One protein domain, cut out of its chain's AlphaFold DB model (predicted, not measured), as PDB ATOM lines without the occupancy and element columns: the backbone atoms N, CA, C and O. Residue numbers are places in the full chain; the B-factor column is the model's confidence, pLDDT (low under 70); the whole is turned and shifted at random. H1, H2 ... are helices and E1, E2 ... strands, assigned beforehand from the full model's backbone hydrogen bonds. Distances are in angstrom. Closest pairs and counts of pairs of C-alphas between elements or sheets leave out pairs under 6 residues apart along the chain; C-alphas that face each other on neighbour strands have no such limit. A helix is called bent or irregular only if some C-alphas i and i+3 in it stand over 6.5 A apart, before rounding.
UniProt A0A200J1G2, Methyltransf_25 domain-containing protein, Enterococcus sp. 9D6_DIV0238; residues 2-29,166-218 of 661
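What this domain is: This is residues 2 to 29 and 166 to 218 of the 661 residues of the protein "Methyltransf_25 domain-containing protein" of Enterococcus sp. 9D6_DIV0238 (UniProt A0A200J1G2). One long, twisted sheet makes the body: four antiparallel strands, E2 to E5, with the short E1 beside E5 and three small helices, H1, H2 and H3, that only graze the sheet. The 81 printed residues hold, in chain order, H1 H2 E1 H3 E2 E3 E4 E5. The sheet's order is E1 E5 E4 E3 E2, mixed; the class is mixed, helices and strands. The whole is compact, with a radius of gyration of the C-alphas of 12.7 A and spans of 39 by 29 by 21 A.

How they stand to each other: Look first at E2, residues 174 to 179, E3, 182 to 191, E4, 194 to 202, and E5, 208 to 216: a meander, each strand the antiparallel neighbour of the one before, joined in three hairpins. Within hydrogen-bond range are N 177 and O 184, 2.8 A, N 187 and O 198, 2.9 A, and N 199 and O 211, 2.8 A. Edge strand E1, residues 23 to 25, is parallel to E5 at 18 degrees, with N 210 and O 23 2.8 A apart. H1, residues 5 to 8, only grazes the sheet; its closest C-alphas to E4 are Phe 8 and Ile 196, 6.6 A. H2, residues 15 to 21, irregular with C-alphas 17 and 20 9.0 A apart, also only grazes it; its closest C-alphas to E5 are Gln 21 and Lys 208, 6.9 A. H3, residues 166 to 170, only grazes it; its closest C-alphas to E3 are Leu 170 and Asn 188, 6.3 A. The O i to N i+4 pair of H3 is within hydrogen-bond range; H2 has 0 of 3, beside 2 of 4 O i to N i+3 pairs, and H1 is too short for one.

Where its parts are: Find C-alpha 5, where H1 begins, at (179.637, 86.545, 135.907). E3 starts at C-alpha 182, (200.047, 89.117, 150.482), and runs 29.1 A; E4 spans 26.0 A, and E5 27.0 A to C-alpha 216 at (173.554, 100.562, 145.336).

The domain as a whole: The farthest C-alphas, Asp 205 and Tyr 218, are 39.8 A apart. Residues 30 to 165 are cut out; C-alphas 29 and 166 are 24.5 A apart across the cut. Of the links printed whole, none is long. Residues 2 to 8 and 17 to 20 have pLDDT under 70.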
ATOM      1  N   TYR A   2     177.185  81.166 131.890       43.06
ATOM      2  CA  TYR A   2     178.221  82.195 132.146       43.06
ATOM      3  C   TYR A   2     178.226  83.341 131.120       43.06
ATOM      4  O   TYR A   2     179.195  83.538 130.390       43.06
ATOM      5  N   LYS A   3     177.125  84.101 131.061       43.12
ATOM      6  CA  LYS A   3     177.122  85.466 130.495       43.12
ATOM      7  C   LYS A   3     177.026  86.554 131.577       43.12
ATOM      8  O   LYS A   3     177.440  87.669 131.299       43.12
ATOM      9  N   GLU A   4     176.576  86.226 132.792       50.25
ATOM     10  CA  GLU A   4     176.392  87.198 133.886       50.25
ATOM     11  C   GLU A   4     177.645  87.397 134.758       50.25
ATOM     12  O   GLU A   4     177.981  88.530 135.070       50.25
ATOM     13  N   GLU A   5     178.439  86.362 135.058       53.12
ATOM     14  CA  GLU A   5     179.637  86.545 135.907       53.12
ATOM     15  C   GLU A   5     180.736  87.412 135.283       53.12
ATOM     16  O   GLU A   5     181.479  88.078 135.990       53.12
ATOM     17  N   ALA A   6     180.857  87.451 133.954       51.31
ATOM     18  CA  ALA A   6     181.866  88.280 133.287       51.31
ATOM     19  C   ALA A   6     181.601  89.795 133.426       51.31
ATOM     20  O   ALA A   6     182.427  90.592 132.975       51.31
ATOM     21  N   VAL A   7     180.449  90.164 133.993       54.38
ATOM     22  CA  VAL A   7     179.970  91.535 134.153       54.38
ATOM     23  C   VAL A   7     180.450  92.154 135.473       54.38
ATOM     24  O   VAL A   7     180.794  93.329 135.481       54.38
ATOM     25  N   PHE A   8     180.569  91.380 136.559       64.50
ATOM     26  CA  PHE A   8     180.884  91.929 137.889       64.50
ATOM     27  C   PHE A   8     182.349  92.348 138.069       64.50
ATOM     28  O   PHE A   8     182.653  93.307 138.773       64.50
ATOM     29  N   PHE A   9     183.268  91.667 137.384       74.06
ATOM     30  CA  PHE A   9     184.696  91.787 137.680       74.06
ATOM     31  C   PHE A   9     185.428  92.894 136.920       74.06
ATOM     32  O   PHE A   9     186.636  93.014 137.100       74.06
ATOM     33  N   GLY A  10     184.741  93.677 136.075       78.31
ATOM     34  CA  GLY A  10     185.266  94.887 135.420       78.31
ATOM     35  C   GLY A  10     186.751  94.808 135.025       78.31
ATOM     36  O   GLY A  10     187.145  94.003 134.175       78.31
ATOM     37  N   THR A  11     187.583  95.611 135.695       73.06
ATOM     38  CA  THR A  11     189.040  95.738 135.496       73.06
ATOM     39  C   THR A  11     189.839  94.455 135.781       73.06
ATOM     40  O   THR A  11     190.955  94.292 135.285       73.06
ATOM     41  N   PHE A  12     189.276  93.496 136.520       81.88
ATOM     42  CA  PHE A  12     189.874  92.190 136.828       81.88
ATOM     43  C   PHE A  12     189.441  91.058 135.895       81.88
ATOM     44  O   PHE A  12     189.920  89.931 136.041       81.88
ATOM     45  N   LYS A  13     188.608  91.331 134.883       77.62
ATOM     46  CA  LYS A  13     188.158  90.328 133.902       77.62
ATOM     47  C   LYS A  13     189.308  89.547 133.256       77.62
ATOM     48  O   LYS A  13     189.187  88.354 132.997       77.62
ATOM     49  N   GLU A  14     190.450  90.194 133.049       75.56
ATOM     50  CA  GLU A  14     191.660  89.578 132.497       75.56
ATOM     51  C   GLU A  14     192.290  88.523 133.424       75.56
ATOM     52  O   GLU A  14     192.855  87.539 132.945       75.56
ATOM     53  N   LYS A  15     192.154  88.666 134.750       75.81
ATOM     54  CA  LYS A  15     192.641  87.671 135.721       75.81
ATOM     55  C   LYS A  15     191.837  86.375 135.657       75.81
ATOM     56  O   LYS A  15     192.396  85.305 135.876       75.81
ATOM     57  N   LEU A  16     190.572  86.452 135.245       72.31
ATOM     58  CA  LEU A  16     189.678  85.306 135.085       72.31
ATOM     59  C   LEU A  16     189.967  84.452 133.841       72.31
ATOM     60  O   LEU A  16     189.277  83.462 133.620       72.31
ATOM     61  N   LYS A  17     190.975  84.769 133.017       69.38
ATOM     62  CA  LYS A  17     191.313  83.957 131.831       69.38
ATOM     63  C   LYS A  17     191.739  82.518 132.168       69.38
ATOM     64  O   LYS A  17     191.546  81.635 131.341       69.38
ATOM     65  N   ASN A  18     192.221  82.268 133.391       66.62
ATOM     66  CA  ASN A  18     192.574  80.938 133.909       66.62
ATOM     67  C   ASN A  18     191.722  80.577 135.146       66.62
ATOM     68  O   ASN A  18     192.261  80.379 136.234       66.62
ATOM     69  N   LYS A  19     190.388  80.519 134.984       61.94
ATOM     70  CA  LYS A  19     189.407  80.369 136.084       61.94
ATOM     71  C   LYS A  19     189.683  79.216 137.058       61.94
ATOM     72  O   LYS A  19     189.446  79.374 138.243       61.94
ATOM     73  N   ASN A  20     190.255  78.103 136.598       64.69
ATOM     74  CA  ASN A  20     190.526  76.922 137.437       64.69
ATOM     75  C   ASN A  20     191.630  77.134 138.500       64.69
ATOM     76  O   ASN A  20     192.013  76.182 139.174       64.69
ATOM     77  N   GLN A  21     192.190  78.344 138.616       76.19
ATOM     78  CA  GLN A  21     193.241  78.703 139.575       76.19
ATOM     79  C   GLN A  21     192.866  79.891 140.478       76.19
ATOM     80  O   GLN A  21     193.746  80.407 141.167       76.19
ATOM     81  N   ILE A  22     191.622  80.382 140.417       83.50
ATOM     82  CA  ILE A  22     191.151  81.522 141.212       83.50
ATOM     83  C   ILE A  22     189.839  81.130 141.880       83.50
ATOM     84  O   ILE A  22     188.885  80.781 141.191       83.50
ATOM     85  N   ASP A  23     189.813  81.216 143.203       85.38
ATOM     86  CA  ASP A  23     188.602  81.041 143.995       85.38
ATOM     87  C   ASP A  23     187.777  82.338 143.985       85.38
ATOM     88  O   ASP A  23     188.343  83.431 144.090       85.38
ATOM     89  N   ILE A  24     186.463  82.233 143.780       84.88
ATOM     90  CA  ILE A  24     185.573  83.384 143.581       84.88
ATOM     91  C   ILE A  24     184.495  83.388 144.656       84.88
ATOM     92  O   ILE A  24     183.770  82.409 144.803       84.88
ATOM     93  N   THR A  25     184.349  84.523 145.339       86.88
ATOM     94  CA  THR A  25     183.304  84.744 146.348       86.88
ATOM     95  C   THR A  25     182.408  85.916 145.955       86.88
ATOM     96  O   THR A  25     182.877  86.942 145.452       86.88
ATOM     97  N   ASP A  26     181.105  85.762 146.167       82.88
ATOM     98  CA  ASP A  26     180.091  86.795 145.941       82.88
ATOM     99  C   ASP A  26     179.899  87.729 147.145       82.88
ATOM    100  O   ASP A  26     179.170  88.719 147.054       82.88
ATOM    101  N   ASN A  27     180.589  87.444 148.254       85.81
ATOM    102  CA  ASN A  27     180.600  88.257 149.456       85.81
ATOM    103  C   ASN A  27     182.000  88.265 150.086       85.81
ATOM    104  O   ASN A  27     182.363  87.400 150.883       85.81
ATOM    105  N   ILE A  28     182.773  89.299 149.757       87.75
ATOM    106  CA  ILE A  28     184.133  89.497 150.283       87.75
ATOM    107  C   ILE A  28     184.204  89.615 151.803       87.75
ATOM    108  O   ILE A  28     185.239  89.292 152.374       87.75
ATOM    109  N   TYR A  29     183.136  90.058 152.470       88.94
ATOM    110  CA  TYR A  29     183.144  90.307 153.914       88.94
ATOM    111  C   TYR A  29     183.183  89.011 154.740       88.94
ATOM    112  O   TYR A  29     183.519  89.047 155.921       88.94
ATOM    113  N   GLN A 166     180.554 112.023 142.119       81.94
ATOM    114  CA  GLN A 166     181.934 111.583 141.864       81.94
ATOM    115  C   GLN A 166     182.037 110.122 141.413       81.94
ATOM    116  O   GLN A 166     183.145 109.641 141.190       81.94
ATOM    117  N   ILE A 167     180.912 109.425 141.223       81.62
ATOM    118  CA  ILE A 167     180.892 108.001 140.854       81.62
ATOM    119  C   ILE A 167     181.634 107.730 139.547       81.62
ATOM    120  O   ILE A 167     182.431 106.796 139.491       81.62
ATOM    121  N   ASP A 168     181.471 108.591 138.544       81.06
ATOM    122  CA  ASP A 168     182.153 108.447 137.252       81.06
ATOM    123  C   ASP A 168     183.683 108.501 137.374       81.06
ATOM    124  O   ASP A 168     184.394 107.923 136.562       81.06
ATOM    125  N   LYS A 169     184.217 109.179 138.402       81.69
ATOM    126  CA  LYS A 169     185.666 109.221 138.657       81.69
ATOM    127  C   LYS A 169     186.179 107.977 139.368       81.69
ATOM    128  O   LYS A 169     187.383 107.731 139.357       81.69
ATOM    129  N   LEU A 170     185.292 107.247 140.039       80.19
ATOM    130  CA  LEU A 170     185.637 106.016 140.733       80.19
ATOM    131  C   LEU A 170     185.594 104.813 139.788       80.19
ATOM    132  O   LEU A 170     186.274 103.833 140.075       80.19
ATOM    133  N   ASP A 171     184.844 104.874 138.683       85.62
ATOM    134  CA  ASP A 171     184.754 103.785 137.707       85.62
ATOM    135  C   ASP A 171     186.120 103.445 137.082       85.62
ATOM    136  O   ASP A 171     186.865 104.314 136.627       85.62
ATOM    137  N   GLY A 172     186.474 102.160 137.090       82.19
ATOM    138  CA  GLY A 172     187.732 101.647 136.548       82.19
ATOM    139  C   GLY A 172     188.984 101.932 137.389       82.19
ATOM    140  O   GLY A 172     190.063 101.465 137.018       82.19
ATOM    141  N   ALA A 173     188.876 102.649 138.513       83.00
ATOM    142  CA  ALA A 173     190.005 102.907 139.407       83.00
ATOM    143  C   ALA A 173     190.523 101.600 140.036       83.00
ATOM    144  O   ALA A 173     189.723 100.747 140.422       83.00
ATOM    145  N   VAL A 174     191.849 101.449 140.150       84.81
ATOM    146  CA  VAL A 174     192.507 100.270 140.742       84.81
ATOM    147  C   VAL A 174     193.556 100.704 141.763       84.81
ATOM    148  O   VAL A 174     194.419 101.519 141.437       84.81
ATOM    149  N   SER A 175     193.518 100.127 142.966       87.44
ATOM    150  CA  SER A 175     194.584 100.231 143.972       87.44
ATOM    151  C   SER A 175     195.366  98.921 144.067       87.44
ATOM    152  O   SER A 175     194.855  97.849 143.730       87.44
ATOM    153  N   ILE A 176     196.623  99.003 144.501       90.31
ATOM    154  CA  ILE A 176     197.476  97.836 144.730       90.31
ATOM    155  C   ILE A 176     198.180  98.008 146.067       90.31
ATOM    156  O   ILE A 176     198.988  98.920 146.225       90.31
ATOM    157  N   ASP A 177     197.947  97.062 146.966       89.19
ATOM    158  CA  ASP A 177     198.426  97.096 148.339       89.19
ATOM    159  C   ASP A 177     199.159  95.793 148.675       89.19
ATOM    160  O   ASP A 177     198.802  94.701 148.220       89.19
ATOM    161  N   LYS A 178     200.237  95.892 149.460       88.44
ATOM    162  CA  LYS A 178     201.002  94.731 149.940       88.44
ATOM    163  C   LYS A 178     200.973  94.694 151.456       88.44
ATOM    164  O   LYS A 178     201.572  95.546 152.104       88.44
ATOM    165  N   ILE A 179     200.316  93.680 152.008       86.50
ATOM    166  CA  ILE A 179     200.034  93.572 153.442       86.50
ATOM    167  C   ILE A 179     200.437  92.170 153.890       86.50
ATOM    168  O   ILE A 179     200.018  91.188 153.286       86.50
ATOM    169  N   LYS A 180     201.305  92.062 154.906       83.44
ATOM    170  CA  LYS A 180     201.804  90.780 155.451       83.44
ATOM    171  C   LYS A 180     202.260  89.764 154.375       83.44
ATOM    172  O   LYS A 180     201.932  88.586 154.447       83.44
ATOM    173  N   ASN A 181     203.015  90.213 153.366       82.62
ATOM    174  CA  ASN A 181     203.475  89.405 152.215       82.62
ATOM    175  C   ASN A 181     202.372  88.863 151.283       82.62
ATOM    176  O   ASN A 181     202.659  88.041 150.412       82.62
ATOM    177  N   GLN A 182     201.144  89.355 151.412       87.25
ATOM    178  CA  GLN A 182     200.047  89.117 150.482       87.25
ATOM    179  C   GLN A 182     199.886  90.329 149.555       87.25
ATOM    180  O   GLN A 182     200.208  91.461 149.925       87.25
ATOM    181  N   LEU A 183     199.421  90.091 148.330       89.88
ATOM    182  CA  LEU A 183     199.102  91.141 147.362       89.88
ATOM    183  C   LEU A 183     197.588  91.306 147.290       89.88
ATOM    184  O   LEU A 183     196.900  90.357 146.917       89.88
ATOM    185  N   PHE A 184     197.111  92.516 147.542       90.62
ATOM    186  CA  PHE A 184     195.725  92.915 147.347       90.62
ATOM    187  C   PHE A 184     195.652  93.898 146.181       90.62
ATOM    188  O   PHE A 184     196.478  94.799 146.054       90.62
ATOM    189  N   MET A 185     194.689  93.705 145.290       89.88
ATOM    190  CA  MET A 185     194.355  94.675 144.257       89.88
ATOM    191  C   MET A 185     192.869  94.967 144.370       89.88
ATOM    192  O   MET A 185     192.068  94.057 144.161       89.88
ATOM    193  N   SER A 186     192.502  96.206 144.685       88.25
ATOM    194  CA  SER A 186     191.099  96.612 144.694       88.25
ATOM    195  C   SER A 186     190.750  97.354 143.415       88.25
ATOM    196  O   SER A 186     191.609  98.000 142.820       88.25
ATOM    197  N   GLY A 187     189.515  97.227 142.945       86.50
ATOM    198  CA  GLY A 187     189.100  97.865 141.708       86.50
ATOM    199  C   GLY A 187     187.602  98.065 141.627       86.50
ATOM    200  O   GLY A 187     186.814  97.196 142.000       86.50
ATOM    201  N   ASN A 188     187.227  99.226 141.118       86.38
ATOM    202  CA  ASN A 188     185.852  99.690 141.094       86.38
ATOM    203  C   ASN A 188     185.282  99.570 139.686       86.38
ATOM    204  O   ASN A 188     185.975  99.839 138.704       86.38
ATOM    205  N   PHE A 189     184.014  99.197 139.590       86.94
ATOM    206  CA  PHE A 189     183.299  99.150 138.323       86.94
ATOM    207  C   PHE A 189     181.855  99.611 138.509       86.94
ATOM    208  O   PHE A 189     181.157  99.119 139.396       86.94
ATOM    209  N   VAL A 190     181.397 100.552 137.692       85.44
ATOM    210  CA  VAL A 190     180.043 101.107 137.765       85.44
ATOM    211  C   VAL A 190     179.193 100.544 136.636       85.44
ATOM    212  O   VAL A 190     179.549 100.602 135.461       85.44
ATOM    213  N   GLN A 191     178.017 100.025 136.984       83.88
ATOM    214  CA  GLN A 191     177.049  99.538 136.014       83.88
ATOM    215  C   GLN A 191     175.632  99.966 136.395       83.88
ATOM    216  O   GLN A 191     175.033  99.466 137.350       83.88
ATOM    217  N   GLY A 192     175.058 100.878 135.608       84.88
ATOM    218  CA  GLY A 192     173.732 101.427 135.891       84.88
ATOM    219  C   GLY A 192     173.701 102.095 137.269       84.88
ATOM    220  O   GLY A 192     174.455 103.025 137.522       84.88
ATOM    221  N   LYS A 193     172.838 101.606 138.168       86.56
ATOM    222  CA  LYS A 193     172.722 102.085 139.561       86.56
ATOM    223  C   LYS A 193     173.535 101.256 140.564       86.56
ATOM    224  O   LYS A 193     173.265 101.303 141.764       86.56
ATOM    225  N   LYS A 194     174.486 100.451 140.090       89.00
ATOM    226  CA  LYS A 194     175.327  99.599 140.929       89.00
ATOM    227  C   LYS A 194     176.787 100.032 140.834       89.00
ATOM    228  O   LYS A 194     177.306 100.243 139.744       89.00
ATOM    229  N   PHE A 195     177.434 100.126 141.983       88.25
ATOM    230  CA  PHE A 195     178.871 100.270 142.152       88.25
ATOM    231  C   PHE A 195     179.418  98.927 142.636       88.25
ATOM    232  O   PHE A 195     178.977  98.415 143.660       88.25
ATOM    233  N   ILE A 196     180.344  98.327 141.904       89.38
ATOM    234  CA  ILE A 196     180.871  96.996 142.192       89.38
ATOM    235  C   ILE A 196     182.322  97.144 142.633       89.38
ATOM    236  O   ILE A 196     183.188  97.550 141.855       89.38
ATOM    237  N   TYR A 197     182.572  96.823 143.898       88.56
ATOM    238  CA  TYR A 197     183.896  96.823 144.501       88.56
ATOM    239  C   TYR A 197     184.490  95.425 144.398       88.56
ATOM    240  O   TYR A 197     183.970  94.492 145.000       88.56
ATOM    241  N   ASN A 198     185.564  95.270 143.635       89.44
ATOM    242  CA  ASN A 198     186.268  94.006 143.467       89.44
ATOM    243  C   ASN A 198     187.563  94.018 144.271       89.44
ATOM    244  O   ASN A 198     188.278  95.021 144.270       89.44
ATOM    245  N   ILE A 199     187.909  92.884 144.874       90.12
ATOM    246  CA  ILE A 199     189.214  92.675 145.491       90.12
ATOM    247  C   ILE A 199     189.819  91.354 145.030       90.12
ATOM    248  O   ILE A 199     189.255  90.274 145.203       90.12
ATOM    249  N   TYR A 200     190.991  91.451 144.416       90.25
ATOM    250  CA  TYR A 200     191.827  90.314 144.082       90.25
ATOM    251  C   TYR A 200     192.905  90.156 145.150       90.25
ATOM    252  O   TYR A 200     193.694  91.075 145.372       90.25
ATOM    253  N   THR A 201     192.994  88.970 145.733       89.88
ATOM    254  CA  THR A 201     193.997  88.622 146.736       89.88
ATOM    255  C   THR A 201     194.900  87.528 146.194       89.88
ATOM    256  O   THR A 201     194.439  86.527 145.644       89.88
ATOM    257  N   LYS A 202     196.209  87.692 146.371       89.44
ATOM    258  CA  LYS A 202     197.187  86.616 146.241       89.44
ATOM    259  C   LYS A 202     197.876  86.424 147.585       89.44
ATOM    260  O   LYS A 202     198.660  87.281 148.000       89.44
ATOM    261  N   THR A 203     197.582  85.306 148.231       83.75
ATOM    262  CA  THR A 203     198.104  84.938 149.550       83.75
ATOM    263  C   THR A 203     199.578  84.521 149.464       83.75
ATOM    264  O   THR A 203     200.126  84.274 148.381       83.75
ATOM    265  N   ALA A 204     200.242  84.442 150.619       80.69
ATOM    266  CA  ALA A 204     201.665  84.109 150.710       80.69
ATOM    267  C   ALA A 204     201.997  82.683 150.217       80.69
ATOM    268  O   ALA A 204     203.075  82.461 149.668       80.69
ATOM    269  N   ASP A 205     201.064  81.736 150.356       83.44
ATOM    270  CA  ASP A 205     201.168  80.359 149.845       83.44
ATOM    271  C   ASP A 205     200.893  80.242 148.329       83.44
ATOM    272  O   ASP A 205     201.005  79.167 147.741       83.44
ATOM    273  N   GLY A 206     200.575  81.363 147.673       81.81
ATOM    274  CA  GLY A 206     200.349  81.452 146.237       81.81
ATOM    275  C   GLY A 206     198.907  81.218 145.790       81.81
ATOM    276  O   GLY A 206     198.659  81.330 144.581       81.81
ATOM    277  N   SER A 207     197.971  80.953 146.711       85.81
ATOM    278  CA  SER A 207     196.543  80.907 146.386       85.81
ATOM    279  C   SER A 207     196.050  82.265 145.872       85.81
ATOM    280  O   SER A 207     196.627  83.323 146.153       85.81
ATOM    281  N   LYS A 208     195.013  82.233 145.036       89.62
ATOM    282  CA  LYS A 208     194.446  83.420 144.398       89.62
ATOM    283  C   LYS A 208     192.950  83.424 144.641       89.62
ATOM    284  O   LYS A 208     192.277  82.464 144.274       89.62
ATOM    285  N   LYS A 209     192.453  84.520 145.194       88.88
ATOM    286  CA  LYS A 209     191.033  84.751 145.428       88.88
ATOM    287  C   LYS A 209     190.598  86.023 144.713       88.88
ATOM    288  O   LYS A 209     191.382  86.965 144.586       88.88
ATOM    289  N   LEU A 210     189.367  86.053 144.228       88.06
ATOM    290  CA  LEU A 210     188.733  87.249 143.692       88.06
ATOM    291  C   LEU A 210     187.324  87.328 144.254       88.06
ATOM    292  O   LEU A 210     186.476  86.517 143.904       88.06
ATOM    293  N   GLY A 211     187.070  88.316 145.095       87.94
ATOM    294  CA  GLY A 211     185.723  88.567 145.571       87.94
ATOM    295  C   GLY A 211     185.212  89.927 145.140       87.94
ATOM    296  O   GLY A 211     185.984  90.807 144.747       87.94
ATOM    297  N   TYR A 212     183.898  90.100 145.224       88.50
ATOM    298  CA  TYR A 212     183.258  91.377 144.965       88.50
ATOM    299  C   TYR A 212     182.207  91.739 146.021       88.50
ATOM    300  O   TYR A 212     181.764  90.907 146.809       88.50
ATOM    301  N   SER A 213     181.834  93.017 146.037       88.31
ATOM    302  CA  SER A 213     180.742  93.592 146.818       88.31
ATOM    303  C   SER A 213     179.934  94.519 145.916       88.31
ATOM    304  O   SER A 213     180.488  95.405 145.258       88.31
ATOM    305  N   VAL A 214     178.623  94.293 145.847       88.94
ATOM    306  CA  VAL A 214     177.705  95.089 145.026       88.94
ATOM    307  C   VAL A 214     177.034  96.139 145.900       88.94
ATOM    308  O   VAL A 214     176.285  95.817 146.815       88.94
ATOM    309  N   LYS A 215     177.262  97.406 145.570       90.31
ATOM    310  CA  LYS A 215     176.700  98.573 146.242       90.31
ATOM    311  C   LYS A 215     175.681  99.276 145.344       90.31
ATOM    312  O   LYS A 215     175.863  99.395 144.139       90.31
ATOM    313  N   ASN A 216     174.598  99.750 145.929       92.31
ATOM    314  CA  ASN A 216     173.554 100.562 145.336       92.31
ATOM    315  C   ASN A 216     173.947 102.034 145.379       92.31
ATOM    316  O   ASN A 216     174.433 102.554 146.386       92.31
ATOM    317  N   ILE A 217     173.705 102.701 144.261       91.62
ATOM    318  CA  ILE A 217     173.917 104.129 144.102       91.62
ATOM    319  C   ILE A 217     172.601 104.836 144.408       91.62
ATOM    320  O   ILE A 217     171.604 104.624 143.716       91.62
ATOM    321  N   TYR A 218     172.629 105.693 145.424       92.44
ATOM    322  CA  TYR A 218     171.498 106.516 145.829       92.44
ATOM    323  C   TYR A 218     171.703 107.973 145.412       92.44
ATOM    324  O   TYR A 218     172.812 108.506 145.475       92.44
TER     325      TYR A 218